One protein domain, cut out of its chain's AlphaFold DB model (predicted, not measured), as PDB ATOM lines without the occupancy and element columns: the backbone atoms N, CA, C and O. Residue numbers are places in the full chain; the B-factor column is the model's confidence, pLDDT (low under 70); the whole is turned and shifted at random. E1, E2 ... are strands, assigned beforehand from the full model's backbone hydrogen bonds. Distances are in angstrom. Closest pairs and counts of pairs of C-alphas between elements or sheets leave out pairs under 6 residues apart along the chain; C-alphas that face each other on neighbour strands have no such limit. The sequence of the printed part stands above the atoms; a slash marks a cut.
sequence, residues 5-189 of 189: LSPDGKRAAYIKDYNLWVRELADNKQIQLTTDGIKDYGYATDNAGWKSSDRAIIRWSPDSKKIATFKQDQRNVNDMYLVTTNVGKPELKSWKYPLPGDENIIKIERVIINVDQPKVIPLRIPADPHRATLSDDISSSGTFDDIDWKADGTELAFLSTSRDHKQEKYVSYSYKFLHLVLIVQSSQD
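This is residues 5 to 189 of the 189 residues of a protein of Pedobacter sp (UniProt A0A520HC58). Three small antiparallel sheets stand one after another like the blades of a fan, E4 E5 E8 E9 in the middle, E1 E2 E3 on one side of it and E10 E11 E12 E13 on the other, while the hairpin E6 and E7 reaches away as an arm. The blades meet loosely, and long loops, residues 44 to 65 and 123 to 146, run between their strands. The printed part has 185 residues, with no named helix and strands E1 to E13 in order along it; the class is all strand, though just 76 residues are in named elements. It is compact, with a radius of gyration of the C-alphas of 17.4 A, and flat, spanning 58 by 51 by 27 A.

E1, residues 11 to 16, begins at C-alpha 11 (10.770, -9.942, -56.740). E2 is residues 19 to 24, E3 30 to 32 and E4 41 to 43. E5, residues 66 to 73, is 22.0 A long. E6, residues 79 to 83, and E7, residues 92 to 96, measure 13.1 A and 13.7 A. E8, residues 107 to 114, is 22.5 A long. E9 is residues 119 to 122 and E10 147 to 149. E11, residues 155 to 161, is 19.7 A long, E12, residues 168 to 176, 25.8 A, and E13, residues 179 to 187, 24.3 A, ending at C-alpha 187 (9.787, -11.435, -20.575).

E1 E2 E3 form a meander, each strand the antiparallel neighbour of the one before; N 14 and O 21 are 3.0 A apart, and N 22 and O 31 2.9 A. The closest C-alphas of E2 and E4, Asn 19 and Tyr 43, are 5.4 A apart. The sheet E4 E5 E8 E9 is antiparallel and strongly twisted, its C-alphas up to 6.0 A off the best plane; N 72 and O 42 are 2.9 A apart, N 71 and O 109 2.8 A, and N 121 and O 112 2.7 A. The hairpin E6 and E7, with N 80 and O 95 2.8 A apart, is apart from the other named strands. E10 E11 E12 E13 form a second meander, with N 148 and O 157 2.8 A apart, N 158 and O 171 2.8 A, and N 174 and O 181 2.9 A. E5 and E10 are near each other, with 5 pairs of C-alphas within 10 A. The closest C-alphas of E9 and E13, Ile 121 and Leu 180, are 7.9 A apart.

The two C-alphas farthest apart, Val 87 and Phe 177, are 61.4 A apart. The printed part has no cut and ends at the chain's last residue, 189. The links E4 to E5 and E9 to E10 are long, 22 and 24 residues. The mean pLDDT of the printed part is 93.2; residues 176 to 180 and 186 to 189 are under 70.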
ATOM      1  N   LEU A   5      11.850  -4.647 -52.528       98.19
ATOM      2  CA  LEU A   5      12.604  -5.659 -53.269       98.19
ATOM      3  C   LEU A   5      13.006  -6.842 -52.383       98.19
ATOM      4  O   LEU A   5      13.350  -6.664 -51.212       98.19
ATOM      5  N   SER A   6      12.985  -8.042 -52.957       98.44
ATOM      6  CA  SER A   6      13.583  -9.230 -52.353       98.44
ATOM      7  C   SER A   6      15.115  -9.116 -52.310       98.44
ATOM      8  O   SER A   6      15.701  -8.423 -53.146       98.44
ATOM      9  N   PRO A   7      15.795  -9.815 -51.380       98.12
ATOM     10  CA  PRO A   7      17.256  -9.820 -51.284       98.12
ATOM     11  C   PRO A   7      17.978 -10.220 -52.574       98.12
ATOM     12  O   PRO A   7      19.039  -9.682 -52.875       98.12
ATOM     13  N   ASP A   8      17.405 -11.142 -53.350       98.06
ATOM     14  CA  ASP A   8      17.957 -11.563 -54.641       98.06
ATOM     15  C   ASP A   8      17.639 -10.604 -55.804       98.06
ATOM     16  O   ASP A   8      18.084 -10.832 -56.930       98.06
ATOM     17  N   GLY A   9      16.856  -9.550 -55.547       98.06
ATOM     18  CA  GLY A   9      16.467  -8.543 -56.526       98.06
ATOM     19  C   GLY A   9      15.564  -9.059 -57.645       98.06
ATOM     20  O   GLY A   9      15.474  -8.401 -58.676       98.06
ATOM     21  N   LYS A  10      14.918 -10.223 -57.497       98.31
ATOM     22  CA  LYS A  10      14.048 -10.800 -58.542       98.31
ATOM     23  C   LYS A  10      12.572 -10.486 -58.355       98.31
ATOM     24  O   LYS A  10      11.812 -10.549 -59.320       98.31
ATOM     25  N   ARG A  11      12.165 -10.150 -57.133       98.38
ATOM     26  CA  ARG A  11      10.770  -9.942 -56.740       98.38
ATOM     27  C   ARG A  11      10.596  -8.608 -56.037       98.38
ATOM     28  O   ARG A  11      11.507  -8.111 -55.383       98.38
ATOM     29  N   ALA A  12       9.397  -8.054 -56.136       98.38
ATOM     30  CA  ALA A  12       9.006  -6.834 -55.446       98.38
ATOM     31  C   ALA A  12       7.656  -7.040 -54.755       98.38
ATOM     32  O   ALA A  12       6.671  -7.383 -55.409       98.38
ATOM     33  N   ALA A  13       7.608  -6.870 -53.435       98.50
ATOM     34  CA  ALA A  13       6.382  -6.988 -52.652       98.50
ATOM     35  C   ALA A  13       5.686  -5.633 -52.492       98.50
ATOM     36  O   ALA A  13       6.351  -4.607 -52.342       98.50
ATOM     37  N   TYR A  14       4.356  -5.628 -52.507       98.44
ATOM     38  CA  TYR A  14       3.542  -4.418 -52.387       98.44
ATOM     39  C   TYR A  14       2.135  -4.733 -51.876       98.44
ATOM     40  O   TYR A  14       1.680  -5.879 -51.919       98.44
ATOM     41  N   ILE A  15       1.439  -3.701 -51.398       98.44
ATOM     42  CA  ILE A  15       0.039  -3.798 -50.982       98.44
ATOM     43  C   ILE A  15      -0.862  -3.440 -52.162       98.44
ATOM     44  O   ILE A  15      -0.655  -2.430 -52.840       98.44
ATOM     45  N   LYS A  16      -1.892  -4.255 -52.380       98.19
ATOM     46  CA  LYS A  16      -2.996  -3.965 -53.295       98.19
ATOM     47  C   LYS A  16      -4.277  -4.554 -52.725       98.19
ATOM     48  O   LYS A  16      -4.295  -5.716 -52.322       98.19
ATOM     49  N   ASP A  17      -5.328  -3.738 -52.677       97.81
ATOM     50  CA  ASP A  17      -6.640  -4.111 -52.136       97.81
ATOM     51  C   ASP A  17      -6.527  -4.744 -50.735       97.81
ATOM     52  O   ASP A  17      -7.067  -5.815 -50.475       97.81
ATOM     53  N   TYR A  18      -5.749  -4.099 -49.850       98.56
ATOM     54  CA  TYR A  18      -5.468  -4.515 -48.459       98.56
ATOM     55  C   TYR A  18      -4.761  -5.871 -48.298       98.56
ATOM     56  O   TYR A  18      -4.601  -6.375 -47.182       98.56
ATOM     57  N   ASN A  19      -4.323  -6.457 -49.407       98.81
ATOM     58  CA  ASN A  19      -3.650  -7.740 -49.469       98.81
ATOM     59  C   ASN A  19      -2.192  -7.567 -49.890       98.81
ATOM     60  O   ASN A  19      -1.834  -6.588 -50.550       98.81
ATOM     61  N   LEU A  20      -1.355  -8.535 -49.520       98.69
ATOM     62  CA  LEU A  20       0.041  -8.567 -49.930       98.69
ATOM     63  C   LEU A  20       0.177  -9.276 -51.278       98.69
ATOM     64  O   LEU A  20      -0.357 -10.369 -51.490       98.69
ATOM     65  N   TRP A  21       0.928  -8.654 -52.176       98.69
ATOM     66  CA  TRP A  21       1.238  -9.159 -53.506       98.69
ATOM     67  C   TRP A  21       2.744  -9.154 -53.727       98.69
ATOM     68  O   TRP A  21       3.478  -8.389 -53.101       98.69
ATOM     69  N   VAL A  22       3.193  -9.989 -54.658       98.50
ATOM     70  CA  VAL A  22       4.551  -9.969 -55.202       98.50
ATOM     71  C   VAL A  22       4.484  -9.830 -56.714       98.50
ATOM     72  O   VAL A  22       3.642 -10.439 -57.368       98.50
ATOM     73  N   ARG A  23       5.376  -9.022 -57.276       98.12
ATOM     74  CA  ARG A  23       5.626  -8.915 -58.710       98.12
ATOM     75  C   ARG A  23       6.989  -9.518 -59.026       98.12
ATOM     76  O   ARG A  23       7.987  -9.123 -58.428       98.12
ATOM     77  N   GLU A  24       7.023 -10.462 -59.956       97.94
ATOM     78  CA  GLU A  24       8.265 -10.951 -60.557       97.94
ATOM     79  C   GLU A  24       8.819  -9.853 -61.477       97.94
ATOM     80  O   GLU A  24       8.108  -9.332 -62.339       97.94
ATOM     81  N   LEU A  25      10.077  -9.453 -61.291       97.38
ATOM     82  CA  LEU A  25      10.658  -8.322 -62.026       97.38
ATOM     83  C   LEU A  25      11.018  -8.663 -63.475       97.38
ATOM     84  O   LEU A  25      11.113  -7.760 -64.302       97.38
ATOM     85  N   ALA A  26      11.216  -9.946 -63.783       97.31
ATOM     86  CA  ALA A  26      11.611 -10.394 -65.115       97.31
ATOM     87  C   ALA A  26      10.502 -10.196 -66.164       97.31
ATOM     88  O   ALA A  26      10.791  -9.827 -67.299       97.31
ATOM     89  N   ASP A  27       9.245 -10.438 -65.788       96.94
ATOM     90  CA  ASP A  27       8.095 -10.459 -66.702       96.94
ATOM     91  C   ASP A  27       6.873  -9.680 -66.182       96.94
ATOM     92  O   ASP A  27       5.830  -9.650 -66.833       96.94
ATOM     93  N   ASN A  28       6.993  -9.014 -65.027       96.69
ATOM     94  CA  ASN A  28       5.914  -8.305 -64.332       96.69
ATOM     95  C   ASN A  28       4.736  -9.183 -63.896       96.69
ATOM     96  O   ASN A  28       3.669  -8.651 -63.564       96.69
ATOM     97  N   LYS A  29       4.903 -10.509 -63.844       97.56
ATOM     98  CA  LYS A  29       3.863 -11.404 -63.341       97.56
ATOM     99  C   LYS A  29       3.541 -11.065 -61.888       97.56
ATOM    100  O   LYS A  29       4.422 -11.019 -61.034       97.56
ATOM    101  N   GLN A  30       2.260 -10.846 -61.601       97.88
ATOM    102  CA  GLN A  30       1.766 -10.542 -60.260       97.88
ATOM    103  C   GLN A  30       1.215 -11.809 -59.605       97.88
ATOM    104  O   GLN A  30       0.439 -12.549 -60.210       97.88
ATOM    105  N   ILE A  31       1.612 -12.046 -58.361       97.81
ATOM    106  CA  ILE A  31       1.205 -13.179 -57.538       97.81
ATOM    107  C   ILE A  31       0.569 -12.611 -56.273       97.81
ATOM    108  O   ILE A  31       1.211 -11.887 -55.511       97.81
ATOM    109  N   GLN A  32      -0.701 -12.932 -56.054       98.50
ATOM    110  CA  GLN A  32      -1.400 -12.585 -54.825       98.50
ATOM    111  C   GLN A  32      -0.975 -13.544 -53.711       98.50
ATOM    112  O   GLN A  32      -1.062 -14.760 -53.885       98.50
ATOM    113  N   LEU A  33      -0.516 -13.012 -52.578       98.75
ATOM    114  CA  LEU A  33      -0.066 -13.830 -51.449       98.75
ATOM    115  C   LEU A  33      -1.129 -13.998 -50.361       98.75
ATOM    116  O   LEU A  33      -1.117 -14.998 -49.643       98.75
ATOM    117  N   THR A  34      -2.040 -13.033 -50.239       98.81
ATOM    118  CA  THR A  34      -3.145 -13.040 -49.269       98.81
ATOM    119  C   THR A  34      -4.446 -12.625 -49.946       98.81
ATOM    120  O   THR A  34      -4.422 -11.903 -50.943       98.81
ATOM    121  N   THR A  35      -5.589 -13.061 -49.419       98.62
ATOM    122  CA  THR A  35      -6.892 -12.850 -50.081       98.62
ATOM    123  C   THR A  35      -7.988 -12.307 -49.169       98.62
ATOM    124  O   THR A  35      -9.058 -11.956 -49.651       98.62
ATOM    125  N   ASP A  36      -7.758 -12.260 -47.862       98.69
ATOM    126  CA  ASP A  36      -8.743 -11.943 -46.824       98.69
ATOM    127  C   ASP A  36      -8.481 -10.588 -46.136       98.69
ATOM    128  O   ASP A  36      -9.066 -10.285 -45.091       98.69
ATOM    129  N   GLY A  37      -7.574  -9.776 -46.683       98.62
ATOM    130  CA  GLY A  37      -7.400  -8.383 -46.284       98.62
ATOM    131  C   GLY A  37      -8.609  -7.537 -46.680       98.62
ATOM    132  O   GLY A  37      -9.125  -7.663 -47.791       98.62
ATOM    133  N   ILE A  38      -9.045  -6.660 -45.775       98.75
ATOM    134  CA  ILE A  38     -10.126  -5.692 -46.002       98.75
ATOM    135  C   ILE A  38      -9.707  -4.309 -45.498       98.75
ATOM    136  O   ILE A  38      -8.697  -4.167 -44.805       98.75
ATOM    137  N   LYS A  39     -10.502  -3.279 -45.815       97.94
ATOM    138  CA  LYS A  39     -10.288  -1.932 -45.279       97.94
ATOM    139  C   LYS A  39     -10.196  -1.986 -43.754       97.94
ATOM    140  O   LYS A  39     -11.010  -2.642 -43.110       97.94
ATOM    141  N   ASP A  40      -9.194  -1.304 -43.206       98.19
ATOM    142  CA  ASP A  40      -8.918  -1.231 -41.770       98.19
ATOM    143  C   ASP A  40      -8.556  -2.579 -41.104       98.19
ATOM    144  O   ASP A  40      -8.386  -2.633 -39.888       98.19
ATOM    145  N   TYR A  41      -8.386  -3.651 -41.889       98.69
ATOM    146  CA  TYR A  41      -7.874  -4.951 -41.451       98.69
ATOM    147  C   TYR A  41      -7.056  -5.623 -42.567       98.69
ATOM    148  O   TYR A  41      -7.472  -6.612 -43.182       98.69
ATOM    149  N   GLY A  42      -5.905  -5.019 -42.875       98.62
ATOM    150  CA  GLY A  42      -5.083  -5.328 -44.049       98.62
ATOM    151  C   GLY A  42      -3.668  -5.792 -43.710       98.62
ATOM    152  O   GLY A  42      -3.157  -5.547 -42.614       98.62
ATOM    153  N   TYR A  43      -3.021  -6.453 -44.668       98.75
ATOM    154  CA  TYR A  43      -1.650  -6.953 -44.532       98.75
ATOM    155  C   TYR A  43      -0.603  -5.868 -44.788       98.75
ATOM    156  O   TYR A  43      -0.759  -5.060 -45.699       98.75
ATOM    157  N   ALA A  44       0.487  -5.907 -44.015       98.38
ATOM    158  CA  ALA A  44       1.666  -5.045 -44.130       98.38
ATOM    159  C   ALA A  44       1.390  -3.532 -44.052       98.38
ATOM    160  O   ALA A  44       2.247  -2.743 -44.448       98.38
ATOM    161  N   THR A  45       0.203  -3.140 -43.581       97.94
ATOM    162  CA  THR A  45      -0.268  -1.750 -43.536       97.94
ATOM    163  C   THR A  45       0.717  -0.860 -42.781       97.94
ATOM    164  O   THR A  45       1.118  -1.193 -41.671       97.94
ATOM    165  N   ASP A  46       1.068   0.285 -43.364       96.81
ATOM    166  CA  ASP A  46       1.877   1.312 -42.712       96.81
ATOM    167  C   ASP A  46       0.978   2.458 -42.232       96.81
ATOM    168  O   ASP A  46       0.704   3.415 -42.963       96.81
ATOM    169  N   ASN A  47       0.459   2.331 -41.010       96.88
ATOM    170  CA  ASN A  47      -0.279   3.403 -40.350       96.88
ATOM    171  C   ASN A  47      -0.071   3.361 -38.831       96.88
ATOM    172  O   ASN A  47      -0.691   2.547 -38.149       96.88
ATOM    173  N   ALA A  48       0.735   4.286 -38.310       95.88
ATOM    174  CA  ALA A  48       0.936   4.523 -36.878       95.88
ATOM    175  C   ALA A  48      -0.023   5.596 -36.308       95.88
ATOM    176  O   ALA A  48       0.126   6.047 -35.172       95.88
ATOM    177  N   GLY A  49      -1.000   6.058 -37.095       95.69
ATOM    178  CA  GLY A  49      -1.899   7.159 -36.751       95.69
ATOM    179  C   GLY A  49      -1.308   8.519 -37.110       95.69
ATOM    180  O   GLY A  49      -1.875   9.235 -37.926       95.69
ATOM    181  N   TRP A  50      -0.150   8.887 -36.566       93.44
ATOM    182  CA  TRP A  50       0.484  10.182 -36.873       93.44
ATOM    183  C   TRP A  50       1.355  10.166 -38.138       93.44
ATOM    184  O   TRP A  50       1.662  11.219 -38.700       93.44
ATOM    185  N   LYS A  51       1.717   8.972 -38.610       93.50
ATOM    186  CA  LYS A  51       2.486   8.720 -39.830       93.50
ATOM    187  C   LYS A  51       1.901   7.507 -40.542       93.50
ATOM    188  O   LYS A  51       1.500   6.540 -39.899       93.50
ATOM    189  N   SER A  52       1.824   7.585 -41.863       94.06
ATOM    190  CA  SER A  52       1.378   6.487 -42.719       94.06
ATOM    191  C   SER A  52       2.000   6.596 -44.106       94.06
ATOM    192  O   SER A  52       2.456   7.673 -44.514       94.06
ATOM    193  N   SER A  53       2.022   5.482 -44.833       94.56
ATOM    194  CA  SER A  53       2.425   5.449 -46.237       94.56
ATOM    195  C   SER A  53       1.788   4.275 -46.992       94.56
ATOM    196  O   SER A  53       1.167   3.394 -46.404       94.56
ATOM    197  N   ASP A  54       1.972   4.241 -48.314       94.25
ATOM    198  CA  ASP A  54       1.563   3.110 -49.162       94.25
ATOM    199  C   ASP A  54       2.605   1.971 -49.194       94.25
ATOM    200  O   ASP A  54       2.482   1.033 -49.991       94.25
ATOM    201  N   ARG A  55       3.690   2.068 -48.416       95.62
ATOM    202  CA  ARG A  55       4.764   1.071 -48.413       95.62
ATOM    203  C   ARG A  55       4.379  -0.128 -47.555       95.62
ATOM    204  O   ARG A  55       3.935   0.020 -46.428       95.62
ATOM    205  N   ALA A  56       4.631  -1.328 -48.068       97.19
ATOM    206  CA  ALA A  56       4.460  -2.550 -47.294       97.19
ATOM    207  C   ALA A  56       5.522  -2.658 -46.182       97.19
ATOM    208  O   ALA A  56       6.721  -2.681 -46.478       97.19
ATOM    209  N   ILE A  57       5.099  -2.784 -44.921       98.06
ATOM    210  CA  ILE A  57       5.995  -3.086 -43.795       98.06
ATOM    211  C   ILE A  57       6.255  -4.590 -43.748       98.06
ATOM    212  O   ILE A  57       5.414  -5.391 -43.329       98.06
ATOM    213  N   ILE A  58       7.431  -4.986 -44.231       98.31
ATOM    214  CA  ILE A  58       7.808  -6.390 -44.377       98.31
ATOM    215  C   ILE A  58       9.286  -6.634 -44.069       98.31
ATOM    216  O   ILE A  58      10.117  -5.731 -44.170       98.31
ATOM    217  N   ARG A  59       9.618  -7.899 -43.801       98.06
ATOM    218  CA  ARG A  59      10.988  -8.424 -43.796       98.06
ATOM    219  C   ARG A  59      11.098  -9.693 -44.622       98.06
ATOM    220  O   ARG A  59      10.532 -10.731 -44.273       98.06
ATOM    221  N   TRP A  60      11.851  -9.619 -45.711       98.19
ATOM    222  CA  TRP A  60      12.173 -10.781 -46.529       98.19
ATOM    223  C   TRP A  60      13.100 -11.744 -45.791       98.19
ATOM    224  O   TRP A  60      14.030 -11.310 -45.113       98.19
ATOM    225  N   SER A  61      12.878 -13.048 -45.961       97.62
ATOM    226  CA  SER A  61      13.882 -14.042 -45.588       97.62
ATOM    227  C   SER A  61      15.113 -13.919 -46.497       97.62
ATOM    228  O   SER A  61      14.963 -13.550 -47.665       97.62
ATOM    229  N   PRO A  62      16.323 -14.273 -46.019       97.75
ATOM    230  CA  PRO A  62      17.557 -14.140 -46.801       97.75
ATOM    231  C   PRO A  62      17.520 -14.872 -48.151       97.75
ATOM    232  O   PRO A  62      18.103 -14.419 -49.130       97.75
ATOM    233  N   ASP A  63      16.786 -15.985 -48.222       97.12
ATOM    234  CA  ASP A  63      16.602 -16.794 -49.431       97.12
ATOM    235  C   ASP A  63      15.507 -16.273 -50.383       97.12
ATOM    236  O   ASP A  63      15.248 -16.906 -51.403       97.12
ATOM    237  N   SER A  64      14.859 -15.141 -50.075       98.19
ATOM    238  CA  SER A  64      13.773 -14.531 -50.865       98.19
ATOM    239  C   SER A  64      12.504 -15.393 -51.015       98.19
ATOM    240  O   SER A  64      11.668 -15.137 -51.888       98.19
ATOM    241  N   LYS A  65      12.322 -16.418 -50.168       96.81
ATOM    242  CA  LYS A  65      11.183 -17.357 -50.258       96.81
ATOM    243  C   LYS A  65      10.051 -17.075 -49.282       96.81
ATOM    244  O   LYS A  65       8.960 -17.631 -49.439       96.81
ATOM    245  N   LYS A  66      10.299 -16.262 -48.257       97.38
ATOM    246  CA  LYS A  66       9.329 -15.934 -47.214       97.38
ATOM    247  C   LYS A  66       9.333 -14.446 -46.918       97.38
ATOM    248  O   LYS A  66      10.339 -13.760 -47.089       97.38
ATOM    249  N   ILE A  67       8.201 -13.979 -46.420       98.44
ATOM    250  CA  ILE A  67       8.018 -12.621 -45.930       98.44
ATOM    251  C   ILE A  67       7.474 -12.695 -44.506       98.44
ATOM    252  O   ILE A  67       6.438 -13.313 -44.276       98.44
ATOM    253  N   ALA A  68       8.156 -12.061 -43.558       98.31
ATOM    254  CA  ALA A  68       7.605 -11.739 -42.250       98.31
ATOM    255  C   ALA A  68       6.875 -10.392 -42.330       98.31
ATOM    256  O   ALA A  68       7.414  -9.422 -42.866       98.31
ATOM    257  N   THR A  69       5.646 -10.336 -41.831       98.62
ATOM    258  CA  THR A  69       4.821  -9.121 -41.789       98.62
ATOM    259  C   THR A  69       3.714  -9.293 -40.742       98.62
ATOM    260  O   THR A  69       3.780 -10.184 -39.893       98.62
ATOM    261  N   PHE A  70       2.686  -8.457 -40.788       98.69
ATOM    262  CA  PHE A  70       1.518  -8.532 -39.931       98.69
ATOM    263  C   PHE A  70       0.233  -8.205 -40.690       98.69
ATOM    264  O   PHE A  70       0.258  -7.584 -41.754       98.69
ATOM    265  N   LYS A  71      -0.901  -8.605 -40.116       98.69
ATOM    266  CA  LYS A  71      -2.219  -8.055 -40.431       98.69
ATOM    267  C   LYS A  71      -2.560  -7.015 -39.368       98.69
ATOM    268  O   LYS A  71      -2.548  -7.326 -38.180       98.69
ATOM    269  N   GLN A  72      -2.792  -5.778 -39.784       98.69
ATOM    270  CA  GLN A  72      -3.056  -4.659 -38.885       98.69
ATOM    271  C   GLN A  72      -4.558  -4.479 -38.708       98.69
ATOM    272  O   GLN A  72      -5.245  -4.226 -39.694       98.69
ATOM    273  N   ASP A  73      -5.056  -4.583 -37.478       98.62
ATOM    274  CA  ASP A  73      -6.450  -4.308 -37.132       98.62
ATOM    275  C   ASP A  73      -6.593  -2.905 -36.545       98.62
ATOM    276  O   ASP A  73      -6.077  -2.584 -35.470       98.62
ATOM    277  N   GLN A  74      -7.321  -2.074 -37.277       98.25
ATOM    278  CA  GLN A  74      -7.660  -0.704 -36.917       98.25
ATOM    279  C   GLN A  74      -9.171  -0.445 -37.047       98.25
ATOM    280  O   GLN A  74      -9.610   0.703 -36.987       98.25
ATOM    281  N   ARG A  75      -9.997  -1.494 -37.190       98.25
ATOM    282  CA  ARG A  75     -11.458  -1.373 -37.394       98.25
ATOM    283  C   ARG A  75     -12.168  -0.672 -36.238       98.25
ATOM    284  O   ARG A  75     -13.130   0.051 -36.466       98.25
ATOM    285  N   ASN A  76     -11.665  -0.867 -35.019       97.38
ATOM    286  CA  ASN A  76     -12.222  -0.297 -33.788       97.38
ATOM    287  C   ASN A  76     -11.490   0.972 -33.320       97.38
ATOM    288  O   ASN A  76     -11.705   1.420 -32.196       97.38
ATOM    289  N   VAL A  77     -10.598   1.524 -34.145       97.81
ATOM    290  CA  VAL A  77      -9.885   2.772 -33.852       97.81
ATOM    291  C   VAL A  77     -10.698   3.948 -34.391       97.81
ATOM    292  O   VAL A  77     -11.331   3.856 -35.451       97.81
ATOM    293  N   ASN A  78     -10.689   5.053 -33.649       96.06
ATOM    294  CA  ASN A  78     -11.357   6.283 -34.050       96.06
ATOM    295  C   ASN A  78     -10.722   6.875 -35.317       96.06
ATOM    296  O   ASN A  78      -9.523   6.726 -35.575       96.06
ATOM    297  N   ASP A  79     -11.540   7.548 -36.121       96.44
ATOM    298  CA  ASP A  79     -11.062   8.287 -37.285       96.44
ATOM    299  C   ASP A  79     -10.618   9.698 -36.869       96.44
ATOM    300  O   ASP A  79     -11.331  10.404 -36.152       96.44
ATOM    301  N   MET A  80      -9.459  10.126 -37.362       96.38
ATOM    302  CA  MET A  80      -9.061  11.530 -37.404       96.38
ATOM    303  C   MET A  80      -9.607  12.162 -38.677       96.38
ATOM    304  O   MET A  80      -9.639  11.526 -39.732       96.38
ATOM    305  N   TYR A  81      -9.987  13.432 -38.585       96.25
ATOM    306  CA  TYR A  81     -10.479  14.210 -39.713       96.25
ATOM    307  C   TYR A  81      -9.676  15.498 -39.835       96.25
ATOM    308  O   TYR A  81      -9.575  16.269 -38.883       96.25
ATOM    309  N   LEU A  82      -9.138  15.750 -41.024       95.31
ATOM    310  CA  LEU A  82      -8.536  17.028 -41.381       95.31
ATOM    311  C   LEU A  82      -9.187  17.567 -42.640       95.31
ATOM    312  O   LEU A  82      -9.496  16.819 -43.563       95.31
ATOM    313  N   VAL A  83      -9.342  18.882 -42.696       96.38
ATOM    314  CA  VAL A  83      -9.827  19.582 -43.881       96.38
ATOM    315  C   VAL A  83      -8.704  20.468 -44.395       96.38
ATOM    316  O   VAL A  83      -8.029  21.141 -43.614       96.38
ATOM    317  N   THR A  84      -8.458  20.436 -45.700       94.56
ATOM    318  CA  THR A  84      -7.416  21.261 -46.317       94.56
ATOM    319  C   THR A  84      -7.766  22.752 -46.257       94.56
ATOM    320  O   THR A  84      -8.928  23.146 -46.308       94.56
ATOM    321  N   THR A  85      -6.741  23.604 -46.169       94.81
ATOM    322  CA  THR A  85      -6.871  25.072 -46.081       94.81
ATOM    323  C   THR A  85      -6.645  25.784 -47.424       94.81
ATOM    324  O   THR A  85      -6.373  26.983 -47.460       94.81
ATOM    325  N   ASN A  86      -6.714  25.059 -48.544       94.56
ATOM    326  CA  ASN A  86      -6.460  25.602 -49.881       94.56
ATOM    327  C   ASN A  86      -7.557  26.574 -50.346       94.56
ATOM    328  O   ASN A  86      -8.713  26.487 -49.940       94.56
ATOM    329  N   VAL A  87      -7.200  27.459 -51.281       94.12
ATOM    330  CA  VAL A  87      -8.191  28.218 -52.054       94.12
ATOM    331  C   VAL A  87      -8.984  27.245 -52.933       94.12
ATOM    332  O   VAL A  87      -8.402  26.372 -53.583       94.12
ATOM    333  N   GLY A  88     -10.307  27.400 -52.968       93.12
ATOM    334  CA  GLY A  88     -11.211  26.537 -53.730       93.12
ATOM    335  C   GLY A  88     -11.966  25.543 -52.848       93.12
ATOM    336  O   GLY A  88     -12.198  25.798 -51.668       93.12
ATOM    337  N   LYS A  89     -12.413  24.427 -53.436       94.69
ATOM    338  CA  LYS A  89     -13.142  23.394 -52.690       94.69
ATOM    339  C   LYS A  89     -12.185  22.710 -51.700       94.69
ATOM    340  O   LYS A  89     -11.115  22.281 -52.138       94.69
ATOM    341  N   PRO A  90     -12.540  22.611 -50.408       94.38
ATOM    342  CA  PRO A  90     -11.731  21.885 -49.445       94.38
ATOM    343  C   PRO A  90     -11.851  20.374 -49.663       94.38
ATOM    344  O   PRO A  90     -12.884  19.874 -50.113       94.38
ATOM    345  N   GLU A  91     -10.804  19.651 -49.292       96.31
ATOM    346  CA  GLU A  91     -10.748  18.196 -49.304       96.31
ATOM    347  C   GLU A  91     -10.756  17.675 -47.867       96.31
ATOM    348  O   GLU A  91     -10.003  18.147 -47.010       96.31
ATOM    349  N   LEU A  92     -11.610  16.684 -47.606       95.81
ATOM    350  CA  LEU A  92     -11.600  15.948 -46.350       95.81
ATOM    351  C   LEU A  92     -10.560  14.831 -46.425       95.81
ATOM    352  O   LEU A  92     -10.625  13.966 -47.298       95.81
ATOM    353  N   LYS A  93      -9.656  14.805 -45.454       94.31
ATOM    354  CA  LYS A  93      -8.788  13.668 -45.154       94.31
ATOM    355  C   LYS A  93      -9.326  12.960 -43.921       94.31
ATOM    356  O   LYS A  93      -9.594  13.609 -42.912       94.31
ATOM    357  N   SER A  94      -9.469  11.643 -44.006       95.50
ATOM    358  CA  SER A  94      -9.915  10.802 -42.898       95.50
ATOM    359  C   SER A  94      -9.103   9.514 -42.844       95.50
ATOM    360  O   SER A  94      -8.864   8.902 -43.887       95.50
ATOM    361  N   TRP A  95      -8.647   9.135 -41.650       96.00
ATOM    362  CA  TRP A  95      -7.860   7.922 -41.425       96.00
ATOM    363  C   TRP A  95      -7.914   7.481 -39.957       96.00
ATOM    364  O   TRP A  95      -8.257   8.272 -39.080       96.00
ATOM    365  N   LYS A  96      -7.530   6.231 -39.680       97.81
ATOM    366  CA  LYS A  96      -7.492   5.677 -38.320       97.81
ATOM    367  C   LYS A  96      -6.353   6.272 -37.502       97.81
ATOM    368  O   LYS A  96      -5.193   6.141 -37.893       97.81
ATOM    369  N   TYR A  97      -6.688   6.859 -36.354       97.12
ATOM    370  CA  TYR A  97      -5.747   7.521 -35.455       97.12
ATOM    371  C   TYR A  97      -6.105   7.213 -33.991       97.12
ATOM    372  O   TYR A  97      -7.115   7.716 -33.500       97.12
ATOM    373  N   PRO A  98      -5.292   6.430 -33.260       94.69
ATOM    374  CA  PRO A  98      -5.510   6.209 -31.835       94.69
ATOM    375  C   PRO A  98      -5.044   7.422 -31.012       94.69
ATOM    376  O   PRO A  98      -3.872   7.804 -31.071       94.69
ATOM    377  N   LEU A  99      -5.937   8.016 -30.219       92.88
ATOM    378  CA  LEU A  99      -5.615   9.121 -29.311       92.88
ATOM    379  C   LEU A  99      -5.257   8.627 -27.895       92.88
ATOM    380  O   LEU A  99      -5.640   7.525 -27.484       92.88
ATOM    381  N   PRO A 100      -4.522   9.431 -27.102       90.88
ATOM    382  CA  PRO A 100      -4.356   9.166 -25.677       90.88
ATOM    383  C   PRO A 100      -5.713   9.033 -24.975       90.88
ATOM    384  O   PRO A 100      -6.576   9.893 -25.117       90.88
ATOM    385  N   GLY A 101      -5.885   7.959 -24.202       90.44
ATOM    386  CA  GLY A 101      -7.142   7.648 -23.516       90.44
ATOM    387  C   GLY A 101      -8.090   6.729 -24.291       90.44
ATOM    388  O   GLY A 101      -8.982   6.165 -23.666       90.44
ATOM    389  N   ASP A 102      -7.869   6.497 -25.592       93.19
ATOM    390  CA  ASP A 102      -8.689   5.548 -26.352       93.19
ATOM    391  C   ASP A 102      -8.553   4.122 -25.793       93.19
ATOM    392  O   ASP A 102      -7.438   3.609 -25.574       93.19
ATOM    393  N   GLU A 103      -9.707   3.474 -25.608       91.56
ATOM    394  CA  GLU A 103      -9.818   2.077 -25.173       91.56
ATOM    395  C   GLU A 103      -9.193   1.129 -26.205       91.56
ATOM    396  O   GLU A 103      -8.410   0.239 -25.859       91.56
ATOM    397  N   ASN A 104      -9.496   1.361 -27.485       94.31
ATOM    398  CA  ASN A 104      -9.004   0.571 -28.607       94.31
ATOM    399  C   ASN A 104      -7.829   1.271 -29.292       94.31
ATOM    400  O   ASN A 104      -7.877   2.458 -29.598       94.31
ATOM    401  N   ILE A 105      -6.787   0.501 -29.588       95.50
ATOM    402  CA  ILE A 105      -5.634   0.945 -30.373       95.50
ATOM    403  C   ILE A 105      -5.402   0.011 -31.547       95.50
ATOM    404  O   ILE A 105      -5.926  -1.103 -31.574       95.50
ATOM    405  N   ILE A 106      -4.569   0.465 -32.481       97.50
ATOM    406  CA  ILE A 106      -4.071  -0.360 -33.577       97.50
ATOM    407  C   ILE A 106      -3.315  -1.556 -32.992       97.50
ATOM    408  O   ILE A 106      -2.407  -1.394 -32.165       97.50
ATOM    409  N   LYS A 107      -3.701  -2.754 -33.432       97.94
ATOM    410  CA  LYS A 107      -3.028  -4.007 -33.089       97.94
ATOM    411  C   LYS A 107      -2.564  -4.732 -34.340       97.94
ATOM    412  O   LYS A 107      -3.125  -4.549 -35.418       97.94
ATOM    413  N   ILE A 108      -1.561  -5.581 -34.176       98.25
ATOM    414  CA  ILE A 108      -0.948  -6.348 -35.249       98.25
ATOM    415  C   ILE A 108      -0.952  -7.844 -34.936       98.25
ATOM    416  O   ILE A 108      -0.549  -8.298 -33.865       98.25
ATOM    417  N   GLU A 109      -1.391  -8.628 -35.911       98.38
ATOM    418  CA  GLU A 109      -1.312 -10.084 -35.910       98.38
ATOM    419  C   GLU A 109      -0.134 -10.491 -36.793       98.38
ATOM    420  O   GLU A 109      -0.193 -10.372 -38.019       98.38
ATOM    421  N   ARG A 110       0.972 -10.930 -36.184       97.62
ATOM    422  CA  ARG A 110       2.184 -11.277 -36.936       97.62
ATOM    423  C   ARG A 110       2.004 -12.572 -37.721       97.62
ATOM    424  O   ARG A 110       1.444 -13.556 -37.231       97.62
ATOM    425  N   VAL A 111       2.541 -12.587 -38.935       97.62
ATOM    426  CA  VAL A 111       2.477 -13.722 -39.855       97.62
ATOM    427  C   VAL A 111       3.797 -13.903 -40.603       97.62
ATOM    428  O   VAL A 111       4.535 -12.950 -40.858       97.62
ATOM    429  N   ILE A 112       4.059 -15.137 -41.018       97.69
ATOM    430  CA  ILE A 112       5.013 -15.457 -42.081       97.69
ATOM    431  C   ILE A 112       4.215 -15.868 -43.312       97.69
ATOM    432  O   ILE A 112       3.237 -16.602 -43.208       97.69
ATOM    433  N   ILE A 113       4.636 -15.428 -44.487       97.94
ATOM    434  CA  ILE A 113       3.999 -15.752 -45.758       97.94
ATOM    435  C   ILE A 113       5.029 -16.449 -46.643       97.94
ATOM    436  O   ILE A 113       6.085 -15.885 -46.925       97.94
ATOM    437  N   ASN A 114       4.735 -17.675 -47.082       97.12
ATOM    438  CA  ASN A 114       5.518 -18.336 -48.129       97.12
ATOM    439  C   ASN A 114       5.176 -17.712 -49.489       97.12
ATOM    440  O   ASN A 114       3.999 -17.519 -49.791       97.12
ATOM    441  N   VAL A 115       6.191 -17.430 -50.305       97.00
ATOM    442  CA  VAL A 115       6.026 -16.717 -51.585       97.00
ATOM    443  C   VAL A 115       5.857 -17.678 -52.759       97.00
ATOM    444  O   VAL A 115       4.938 -17.514 -53.552       97.00
ATOM    445  N   ASP A 116       6.698 -18.714 -52.849       94.06
ATOM    446  CA  ASP A 116       6.657 -19.681 -53.962       94.06
ATOM    447  C   ASP A 116       5.361 -20.505 -53.979       94.06
ATOM    448  O   ASP A 116       4.851 -20.882 -55.031       94.06
ATOM    449  N   GLN A 117       4.834 -20.788 -52.789       94.75
ATOM    450  CA  GLN A 117       3.541 -21.423 -52.576       94.75
ATOM    451  C   GLN A 117       2.769 -20.538 -51.599       94.75
ATOM    452  O   GLN A 117       2.960 -20.706 -50.388       94.75
ATOM    453  N   PRO A 118       1.967 -19.579 -52.103       96.75
ATOM    454  CA  PRO A 118       1.229 -18.622 -51.288       96.75
ATOM    455  C   PRO A 118       0.519 -19.294 -50.118       96.75
ATOM    456  O   PRO A 118      -0.441 -20.047 -50.284       96.75
ATOM    457  N   LYS A 119       1.048 -19.063 -48.917       97.31
ATOM    458  CA  LYS A 119       0.512 -19.624 -47.678       97.31
ATOM    459  C   LYS A 119       0.855 -18.712 -46.517       97.31
ATOM    460  O   LYS A 119       2.031 -18.527 -46.203       97.31
ATOM    461  N   VAL A 120      -0.184 -18.208 -45.862       97.75
ATOM    462  CA  VAL A 120      -0.084 -17.449 -44.614       97.75
ATOM    463  C   VAL A 120       0.087 -18.419 -43.449       97.75
ATOM    464  O   VAL A 120      -0.645 -19.402 -43.323       97.75
ATOM    465  N   ILE A 121       1.065 -18.148 -42.597       95.88
ATOM    466  CA  ILE A 121       1.374 -18.902 -41.385       95.88
ATOM    467  C   ILE A 121       1.321 -17.919 -40.216       95.88
ATOM    468  O   ILE A 121       2.267 -17.154 -40.011       95.88
ATOM    469  N   PRO A 122       0.210 -17.911 -39.463       94.94
ATOM    470  CA  PRO A 122       0.077 -17.073 -38.282       94.94
ATOM    471  C   PRO A 122       1.099 -17.448 -37.214       94.94
ATOM    472  O   PRO A 122       1.313 -18.635 -36.937       94.94
ATOM    473  N   LEU A 123       1.702 -16.439 -36.585       92.94
ATOM    474  CA  LEU A 123       2.472 -16.655 -35.368       92.94
ATOM    475  C   LEU A 123       1.490 -16.905 -34.219       92.94
ATOM    476  O   LEU A 123       0.485 -16.215 -34.076       92.94
ATOM    477  N   ARG A 124       1.758 -17.928 -33.408       90.19
ATOM    478  CA  ARG A 124       0.881 -18.350 -32.304       90.19
ATOM    479  C   ARG A 124       1.121 -17.512 -31.047       90.19
ATOM    480  O   ARG A 124       1.492 -18.058 -30.012       90.19
ATOM    481  N   ILE A 125       0.927 -16.204 -31.164       90.31
ATOM    482  CA  ILE A 125       0.911 -15.249 -30.053       90.31
ATOM    483  C   ILE A 125      -0.348 -14.374 -30.139       90.31
ATOM    484  O   ILE A 125      -0.938 -14.268 -31.217       90.31
ATOM    485  N   PRO A 126      -0.785 -13.754 -29.029       93.75
ATOM    486  CA  PRO A 126      -1.801 -12.708 -29.077       93.75
ATOM    487  C   PRO A 126      -1.396 -11.552 -30.002       93.75
ATOM    488  O   PRO A 126      -0.215 -11.350 -30.274       93.75
ATOM    489  N   ALA A 127      -2.380 -10.780 -30.466       96.94
ATOM    490  CA  ALA A 127      -2.113  -9.569 -31.232       96.94
ATOM    491  C   ALA A 127      -1.397  -8.526 -30.361       96.94
ATOM    492  O   ALA A 127      -1.857  -8.219 -29.254       96.94
ATOM    493  N   ASP A 128      -0.321  -7.953 -30.890       96.75
ATOM    494  CA  ASP A 128       0.469  -6.950 -30.181       96.75
ATOM    495  C   ASP A 128       0.010  -5.537 -30.535       96.75
ATOM    496  O   ASP A 128      -0.538  -5.310 -31.614       96.75
ATOM    497  N   PRO A 129       0.253  -4.552 -29.661       96.50
ATOM    498  CA  PRO A 129       0.236  -3.152 -30.057       96.50
ATOM    499  C   PRO A 129       1.162  -2.898 -31.260       96.50
ATOM    500  O   PRO A 129       2.232  -3.499 -31.363       96.50
ATOM    501  N   HIS A 130       0.791  -1.968 -32.145       96.25
ATOM    502  CA  HIS A 130       1.716  -1.422 -33.154       96.25
ATOM    503  C   HIS A 130       2.807  -0.616 -32.442       96.25
ATOM    504  O   HIS A 130       2.631   0.576 -32.199       96.25
ATOM    505  N   ARG A 131       3.886  -1.279 -32.020       95.25
ATOM    506  CA  ARG A 131       4.989  -0.700 -31.243       95.25
ATOM    507  C   ARG A 131       6.312  -1.361 -31.601       95.25
ATOM    508  O   ARG A 131       6.343  -2.559 -31.882       95.25
ATOM    509  N   ALA A 132       7.374  -0.567 -31.530       94.75
ATOM    510  CA  ALA A 132       8.756  -1.018 -31.477       94.75
ATOM    511  C   ALA A 132       9.400  -0.534 -30.168       94.75
ATOM    512  O   ALA A 132       8.911   0.385 -29.509       94.75
ATOM    513  N   THR A 133      10.538  -1.112 -29.818       93.25
ATOM    514  CA  THR A 133      11.372  -0.708 -28.683       93.25
ATOM    515  C   THR A 133      11.829   0.746 -28.795       93.25
ATOM    516  O   THR A 133      11.873   1.466 -27.801       93.25
ATOM    517  N   LEU A 134      12.136   1.200 -30.014       91.00
ATOM    518  CA  LEU A 134      12.615   2.554 -30.293       91.00
ATOM    519  C   LEU A 134      11.500   3.609 -30.219       91.00
ATOM    520  O   LEU A 134      11.776   4.766 -29.901       91.00
ATOM    521  N   SER A 135      10.266   3.259 -30.594       91.25
ATOM    522  CA  SER A 135       9.208   4.252 -30.811       91.25
ATOM    523  C   SER A 135       7.800   3.664 -30.844       91.25
ATOM    524  O   SER A 135       7.601   2.455 -30.960       91.25
ATOM    525  N   ASP A 136       6.803   4.543 -30.843       91.00
ATOM    526  CA  ASP A 136       5.400   4.174 -30.984       91.00
ATOM    527  C   ASP A 136       5.004   3.703 -32.403       91.00
ATOM    528  O   ASP A 136       3.910   3.169 -32.573       91.00
ATOM    529  N   ASP A 137       5.886   3.836 -33.396       95.19
ATOM    530  CA  ASP A 137       5.767   3.248 -34.735       95.19
ATOM    531  C   ASP A 137       6.673   2.006 -34.862       95.19
ATOM    532  O   ASP A 137       7.845   2.030 -34.489       95.19
ATOM    533  N   ILE A 138       6.142   0.914 -35.418       95.81
ATOM    534  CA  ILE A 138       6.875  -0.335 -35.667       95.81
ATOM    535  C   ILE A 138       7.835  -0.258 -36.868       95.81
ATOM    536  O   ILE A 138       8.504  -1.236 -37.210       95.81
ATOM    537  N   SER A 139       7.861   0.886 -37.551       95.69
ATOM    538  CA  SER A 139       8.668   1.106 -38.750       95.69
ATOM    539  C   SER A 139       9.431   2.433 -38.765       95.69
ATOM    540  O   SER A 139       9.740   2.993 -39.824       95.69
ATOM    541  N   SER A 140       9.781   2.940 -37.585       93.12
ATOM    542  CA  SER A 140      10.473   4.219 -37.421       93.12
ATOM    543  C   SER A 140      11.815   4.297 -38.141       93.12
ATOM    544  O   SER A 140      12.139   5.362 -38.674       93.12
ATOM    545  N   SER A 141      12.569   3.195 -38.240       90.88
ATOM    546  CA  SER A 141      13.822   3.179 -39.023       90.88
ATOM    547  C   SER A 141      13.606   3.252 -40.541       90.88
ATOM    548  O   SER A 141      14.564   3.349 -41.310       90.88
ATOM    549  N   GLY A 142      12.355   3.168 -41.001       86.62
ATOM    550  CA  GLY A 142      12.025   2.944 -42.401       86.62
ATOM    551  C   GLY A 142      12.144   1.474 -42.807       86.62
ATOM    552  O   GLY A 142      12.137   1.175 -43.998       86.62
ATOM    553  N   THR A 143      12.220   0.529 -41.875       89.75
ATOM    554  CA  THR A 143      12.091  -0.918 -42.135       89.75
ATOM    555  C   THR A 143      11.058  -1.523 -41.187       89.75
ATOM    556  O   THR A 143      10.351  -0.777 -40.527       89.75
ATOM    557  N   PHE A 144      10.897  -2.845 -41.152       96.25
ATOM    558  CA  PHE A 144      10.147  -3.480 -40.069       96.25
ATOM    559  C   PHE A 144      11.104  -3.652 -38.874       96.25
ATOM    560  O   PHE A 144      12.038  -4.463 -38.952       96.25
ATOM    561  N   ASP A 145      10.909  -2.844 -37.830       96.50
ATOM    562  CA  ASP A 145      11.789  -2.762 -36.661       96.50
ATOM    563  C   ASP A 145      11.624  -3.969 -35.729       96.50
ATOM    564  O   ASP A 145      10.580  -4.621 -35.704       96.50
ATOM    565  N   ASP A 146      12.683  -4.274 -34.973       96.12
ATOM    566  CA  ASP A 146      12.716  -5.300 -33.921       96.12
ATOM    567  C   ASP A 146      12.283  -6.707 -34.325       96.12
ATOM    568  O   ASP A 146      11.812  -7.489 -33.505       96.12
ATOM    569  N   ILE A 147      12.461  -7.059 -35.588       96.50
ATOM    570  CA  ILE A 147      12.224  -8.399 -36.114       96.50
ATOM    571  C   ILE A 147      13.404  -8.766 -36.993       96.50
ATOM    572  O   ILE A 147      13.874  -7.899 -37.694       96.50
ATOM    573  N   ASP A 148      13.920  -9.989 -37.005       96.44
ATOM    574  CA  ASP A 148      14.915 -10.390 -38.004       96.44
ATOM    575  C   ASP A 148      14.915 -11.889 -38.261       96.44
ATOM    576  O   ASP A 148      14.577 -12.701 -37.397       96.44
ATOM    577  N   TRP A 149      15.333 -12.250 -39.467       96.56
ATOM    578  CA  TRP A 149      15.656 -13.619 -39.806       96.56
ATOM    579  C   TRP A 149      17.084 -13.926 -39.371       96.56
ATOM    580  O   TRP A 149      18.013 -13.149 -39.591       96.56
ATOM    581  N   LYS A 150      17.295 -15.126 -38.837       95.19
ATOM    582  CA  LYS A 150      18.638 -15.696 -38.749       95.19
ATOM    583  C   LYS A 150      19.248 -15.755 -40.154       95.19
ATOM    584  O   LYS A 150      18.535 -15.998 -41.126       95.19
ATOM    585  N   ALA A 151      20.566 -15.583 -40.267       94.44
ATOM    586  CA  ALA A 151      21.267 -15.503 -41.556       94.44
ATOM    587  C   ALA A 151      21.037 -16.713 -42.488       94.44
ATOM    588  O   ALA A 151      21.062 -16.568 -43.706       94.44
ATOM    589  N   ASP A 152      20.780 -17.897 -41.928       92.44
ATOM    590  CA  ASP A 152      20.452 -19.117 -42.680       92.44
ATOM    591  C   ASP A 152      18.956 -19.236 -43.056       92.44
ATOM    592  O   ASP A 152      18.547 -20.209 -43.689       92.44
ATOM    593  N   GLY A 153      18.124 -18.268 -42.661       91.25
ATOM    594  CA  GLY A 153      16.682 -18.220 -42.911       91.25
ATOM    595  C   GLY A 153      15.856 -19.249 -42.131       91.25
ATOM    596  O   GLY A 153      14.672 -19.430 -42.434       91.25
ATOM    597  N   THR A 154      16.452 -19.948 -41.157       90.44
ATOM    598  CA  THR A 154      15.794 -21.047 -40.421       90.44
ATOM    599  C   THR A 154      14.996 -20.594 -39.204       90.44
ATOM    600  O   THR A 154      14.201 -21.369 -38.666       90.44
ATOM    601  N   GLU A 155      15.188 -19.354 -38.763       93.50
ATOM    602  CA  GLU A 155      14.548 -18.785 -37.581       93.50
ATOM    603  C   GLU A 155      14.181 -17.324 -37.830       93.50
ATOM    604  O   GLU A 155      14.914 -16.607 -38.510       93.50
ATOM    605  N   LEU A 156      13.041 -16.911 -37.287       95.12
ATOM    606  CA  LEU A 156      12.590 -15.527 -37.209       95.12
ATOM    607  C   LEU A 156      12.486 -15.164 -35.731       95.12
ATOM    608  O   LEU A 156      11.791 -15.857 -34.986       95.12
ATOM    609  N   ALA A 157      13.137 -14.089 -35.319       95.56
ATOM    610  CA  ALA A 157      13.034 -13.543 -33.974       95.56
ATOM    611  C   ALA A 157      12.436 -12.140 -34.022       95.56
ATOM    612  O   ALA A 157      12.613 -11.435 -35.011       95.56
ATOM    613  N   PHE A 158      11.728 -11.736 -32.975       95.56
ATOM    614  CA  PHE A 158      11.251 -10.368 -32.814       95.56
ATOM    615  C   PHE A 158      11.065  -9.990 -31.345       95.56
ATOM    616  O   PHE A 158      10.989 -10.861 -30.473       95.56
ATOM    617  N   LEU A 159      10.959  -8.688 -31.083       95.62
ATOM    618  CA  LEU A 159      10.519  -8.149 -29.801       95.62
ATOM    619  C   LEU A 159       9.042  -7.750 -29.871       95.62
ATOM    620  O   LEU A 159       8.562  -7.153 -30.837       95.62
ATOM    621  N   SER A 160       8.310  -8.140 -28.834       95.19
ATOM    622  CA  SER A 160       6.934  -7.738 -28.568       95.19
ATOM    623  C   SER A 160       6.949  -6.690 -27.456       95.19
ATOM    624  O   SER A 160       7.165  -7.039 -26.292       95.19
ATOM    625  N   THR A 161       6.642  -5.447 -27.815       94.75
ATOM    626  CA  THR A 161       6.638  -4.288 -26.916       94.75
ATOM    627  C   THR A 161       5.234  -3.984 -26.392       94.75
ATOM    628  O   THR A 161       4.266  -3.912 -27.159       94.75
ATOM    629  N   SER A 162       5.089  -3.788 -25.077       94.00
ATOM    630  CA  SER A 162       3.817  -3.355 -24.484       94.00
ATOM    631  C   SER A 162       3.443  -1.930 -24.905       94.00
ATOM    632  O   SER A 162       4.290  -1.107 -25.240       94.00
ATOM    633  N   ARG A 163       2.144  -1.596 -24.842       91.50
ATOM    634  CA  ARG A 163       1.625  -0.264 -25.225       91.50
ATOM    635  C   ARG A 163       2.349   0.886 -24.510       91.50
ATOM    636  O   ARG A 163       2.475   1.960 -25.090       91.50
ATOM    637  N   ASP A 164       2.752   0.668 -23.261       91.69
ATOM    638  CA  ASP A 164       3.400   1.642 -22.381       91.69
ATOM    639  C   ASP A 164       4.937   1.557 -22.374       91.69
ATOM    640  O   ASP A 164       5.561   2.256 -21.578       91.69
ATOM    641  N   HIS A 165       5.535   0.728 -23.241       92.50
ATOM    642  CA  HIS A 165       6.986   0.516 -23.357       92.50
ATOM    643  C   HIS A 165       7.669   0.049 -22.057       92.50
ATOM    644  O   HIS A 165       8.859   0.284 -21.854       92.50
ATOM    645  N   LYS A 166       6.925  -0.591 -21.146       93.62
ATOM    646  CA  LYS A 166       7.477  -1.117 -19.885       93.62
ATOM    647  C   LYS A 166       7.838  -2.594 -19.937       93.62
ATOM    648  O   LYS A 166       8.572  -3.048 -19.069       93.62
ATOM    649  N   GLN A 167       7.293  -3.343 -20.892       93.31
ATOM    650  CA  GLN A 167       7.541  -4.773 -21.024       93.31
ATOM    651  C   GLN A 167       7.989  -5.101 -22.438       93.31
ATOM    652  O   GLN A 167       7.301  -4.779 -23.407       93.31
ATOM    653  N   GLU A 168       9.093  -5.834 -22.511       93.06
ATOM    654  CA  GLU A 168       9.621  -6.397 -23.743       93.06
ATOM    655  C   GLU A 168       9.630  -7.916 -23.644       93.06
ATOM    656  O   GLU A 168      10.073  -8.500 -22.647       93.06
ATOM    657  N   LYS A 169       9.130  -8.565 -24.694       93.69
ATOM    658  CA  LYS A 169       9.140 -10.022 -24.815       93.69
ATOM    659  C   LYS A 169       9.924 -10.421 -26.047       93.69
ATOM    660  O   LYS A 169       9.512 -10.111 -27.162       93.69
ATOM    661  N   TYR A 170      11.018 -11.146 -25.844       92.88
ATOM    662  CA  TYR A 170      11.725 -11.791 -26.943       92.88
ATOM    663  C   TYR A 170      10.961 -13.035 -27.367       92.88
ATOM    664  O   TYR A 170      10.651 -13.888 -26.531       92.88
ATOM    665  N   VAL A 171      10.660 -13.128 -28.659       92.62
ATOM    666  CA  VAL A 171       9.939 -14.248 -29.259       92.62
ATOM    667  C   VAL A 171      10.732 -14.744 -30.456       92.62
ATOM    668  O   VAL A 171      11.066 -13.960 -31.342       92.62
ATOM    669  N   SER A 172      10.998 -16.048 -30.528       91.25
ATOM    670  CA  SER A 172      11.589 -16.636 -31.729       91.25
ATOM    671  C   SER A 172      10.891 -17.905 -32.195       91.25
ATOM    672  O   SER A 172      10.407 -18.723 -31.408       91.25
ATOM    673  N   TYR A 173      10.825 -18.062 -33.512       88.88
ATOM    674  CA  TYR A 173      10.192 -19.181 -34.184       88.88
ATOM    675  C   TYR A 173      11.161 -19.847 -35.152       88.88
ATOM    676  O   TYR A 173      11.659 -19.202 -36.073       88.88
ATOM    677  N   SER A 174      11.359 -21.159 -35.007       83.94
ATOM    678  CA  SER A 174      12.109 -21.949 -35.986       83.94
ATOM    679  C   SER A 174      11.174 -22.556 -37.019       83.94
ATOM    680  O   SER A 174      10.088 -23.057 -36.715       83.94
ATOM    681  N   TYR A 175      11.653 -22.544 -38.254       71.19
ATOM    682  CA  TYR A 175      11.063 -23.211 -39.393       71.19
ATOM    683  C   TYR A 175      11.744 -24.574 -39.584       71.19
ATOM    684  O   TYR A 175      12.750 -24.693 -40.284       71.19
ATOM    685  N   LYS A 176      11.201 -25.630 -38.962       62.28
ATOM    686  CA  LYS A 176      11.667 -27.017 -39.160       62.28
ATOM    687  C   LYS A 176      10.596 -27.827 -39.877       62.28
ATOM    688  O   LYS A 176       9.452 -27.862 -39.443       62.28
ATOM    689  N   PHE A 177      10.971 -28.501 -40.968       50.97
ATOM    690  CA  PHE A 177      10.128 -29.483 -41.670       50.97
ATOM    691  C   PHE A 177       8.675 -29.018 -41.896       50.97
ATOM    692  O   PHE A 177       7.724 -29.693 -41.508       50.97
ATOM    693  N   LEU A 178       8.513 -27.837 -42.510       52.19
ATOM    694  CA  LEU A 178       7.219 -27.226 -42.866       52.19
ATOM    695  C   LEU A 178       6.329 -26.801 -41.681       52.19
ATOM    696  O   LEU A 178       5.207 -26.345 -41.910       52.19
ATOM    697  N   HIS A 179       6.821 -26.896 -40.444       58.56
ATOM    698  CA  HIS A 179       6.102 -26.480 -39.246       58.56
ATOM    699  C   HIS A 179       6.849 -25.358 -38.529       58.56
ATOM    700  O   HIS A 179       8.071 -25.380 -38.369       58.56
ATOM    701  N   LEU A 180       6.075 -24.368 -38.097       67.62
ATOM    702  CA  LEU A 180       6.553 -23.266 -37.287       67.62
ATOM    703  C   LEU A 180       6.485 -23.673 -35.810       67.62
ATOM    704  O   LEU A 180       5.410 -24.027 -35.318       67.62
ATOM    705  N   VAL A 181       7.618 -23.619 -35.113       72.44
ATOM    706  CA  VAL A 181       7.721 -23.976 -33.692       72.44
ATOM    707  C   VAL A 181       8.219 -22.765 -32.914       72.44
ATOM    708  O   VAL A 181       9.266 -22.218 -33.251       72.44
ATOM    709  N   LEU A 182       7.466 -22.346 -31.891       77.38
ATOM    710  CA  LEU A 182       7.926 -21.347 -30.924       77.38
ATOM    711  C   LEU A 182       9.101 -21.948 -30.143       77.38
ATOM    712  O   LEU A 182       8.946 -23.016 -29.553       77.38
ATOM    713  N   ILE A 183      10.262 -21.295 -30.174       73.31
ATOM    714  CA  ILE A 183      11.477 -21.786 -29.510       73.31
ATOM    715  C   ILE A 183      11.614 -21.157 -28.128       73.31
ATOM    716  O   ILE A 183      11.782 -21.867 -27.141       73.31
ATOM    717  N   VAL A 184      11.552 -19.825 -28.066       73.75
ATOM    718  CA  VAL A 184      11.742 -19.056 -26.837       73.75
ATOM    719  C   VAL A 184      10.698 -17.958 -26.774       73.75
ATOM    720  O   VAL A 184      10.459 -17.256 -27.757       73.75
ATOM    721  N   GLN A 185      10.105 -17.816 -25.595       70.31
ATOM    722  CA  GLN A 185       9.375 -16.632 -25.185       70.31
ATOM    723  C   GLN A 185       9.866 -16.256 -23.788       70.31
ATOM    724  O   GLN A 185       9.680 -17.026 -22.848       70.31
ATOM    725  N   SER A 186      10.514 -15.104 -23.652       69.75
ATOM    726  CA  SER A 186      10.997 -14.600 -22.361       69.75
ATOM    727  C   SER A 186      10.570 -13.148 -22.176       69.75
ATOM    728  O   SER A 186      10.792 -12.342 -23.081       69.75
ATOM    729  N   SER A 187       9.972 -12.818 -21.029       57.47
ATOM    730  CA  SER A 187       9.787 -11.435 -20.575       57.47
ATOM    731  C   SER A 187      10.989 -10.990 -19.743       57.47
ATOM    732  O   SER A 187      11.593 -11.799 -19.039       57.47
ATOM    733  N   GLN A 188      11.347  -9.714 -19.845       52.28
ATOM    734  CA  GLN A 188      12.086  -9.028 -18.783       52.28
ATOM    735  C   GLN A 188      11.030  -8.503 -17.798       52.28
ATOM    736  O   GLN A 188      10.137  -7.767 -18.225       52.28
ATOM    737  N   ASP A 189      11.093  -8.951 -16.542       43.88
ATOM    738  CA  ASP A 189      10.232  -8.491 -15.440       43.88
ATOM    739  C   ASP A 189      10.867  -7.301 -14.702       43.88
ATOM    740  O   ASP A 189      12.109  -7.317 -14.515       43.88
TER     741      ASP A 189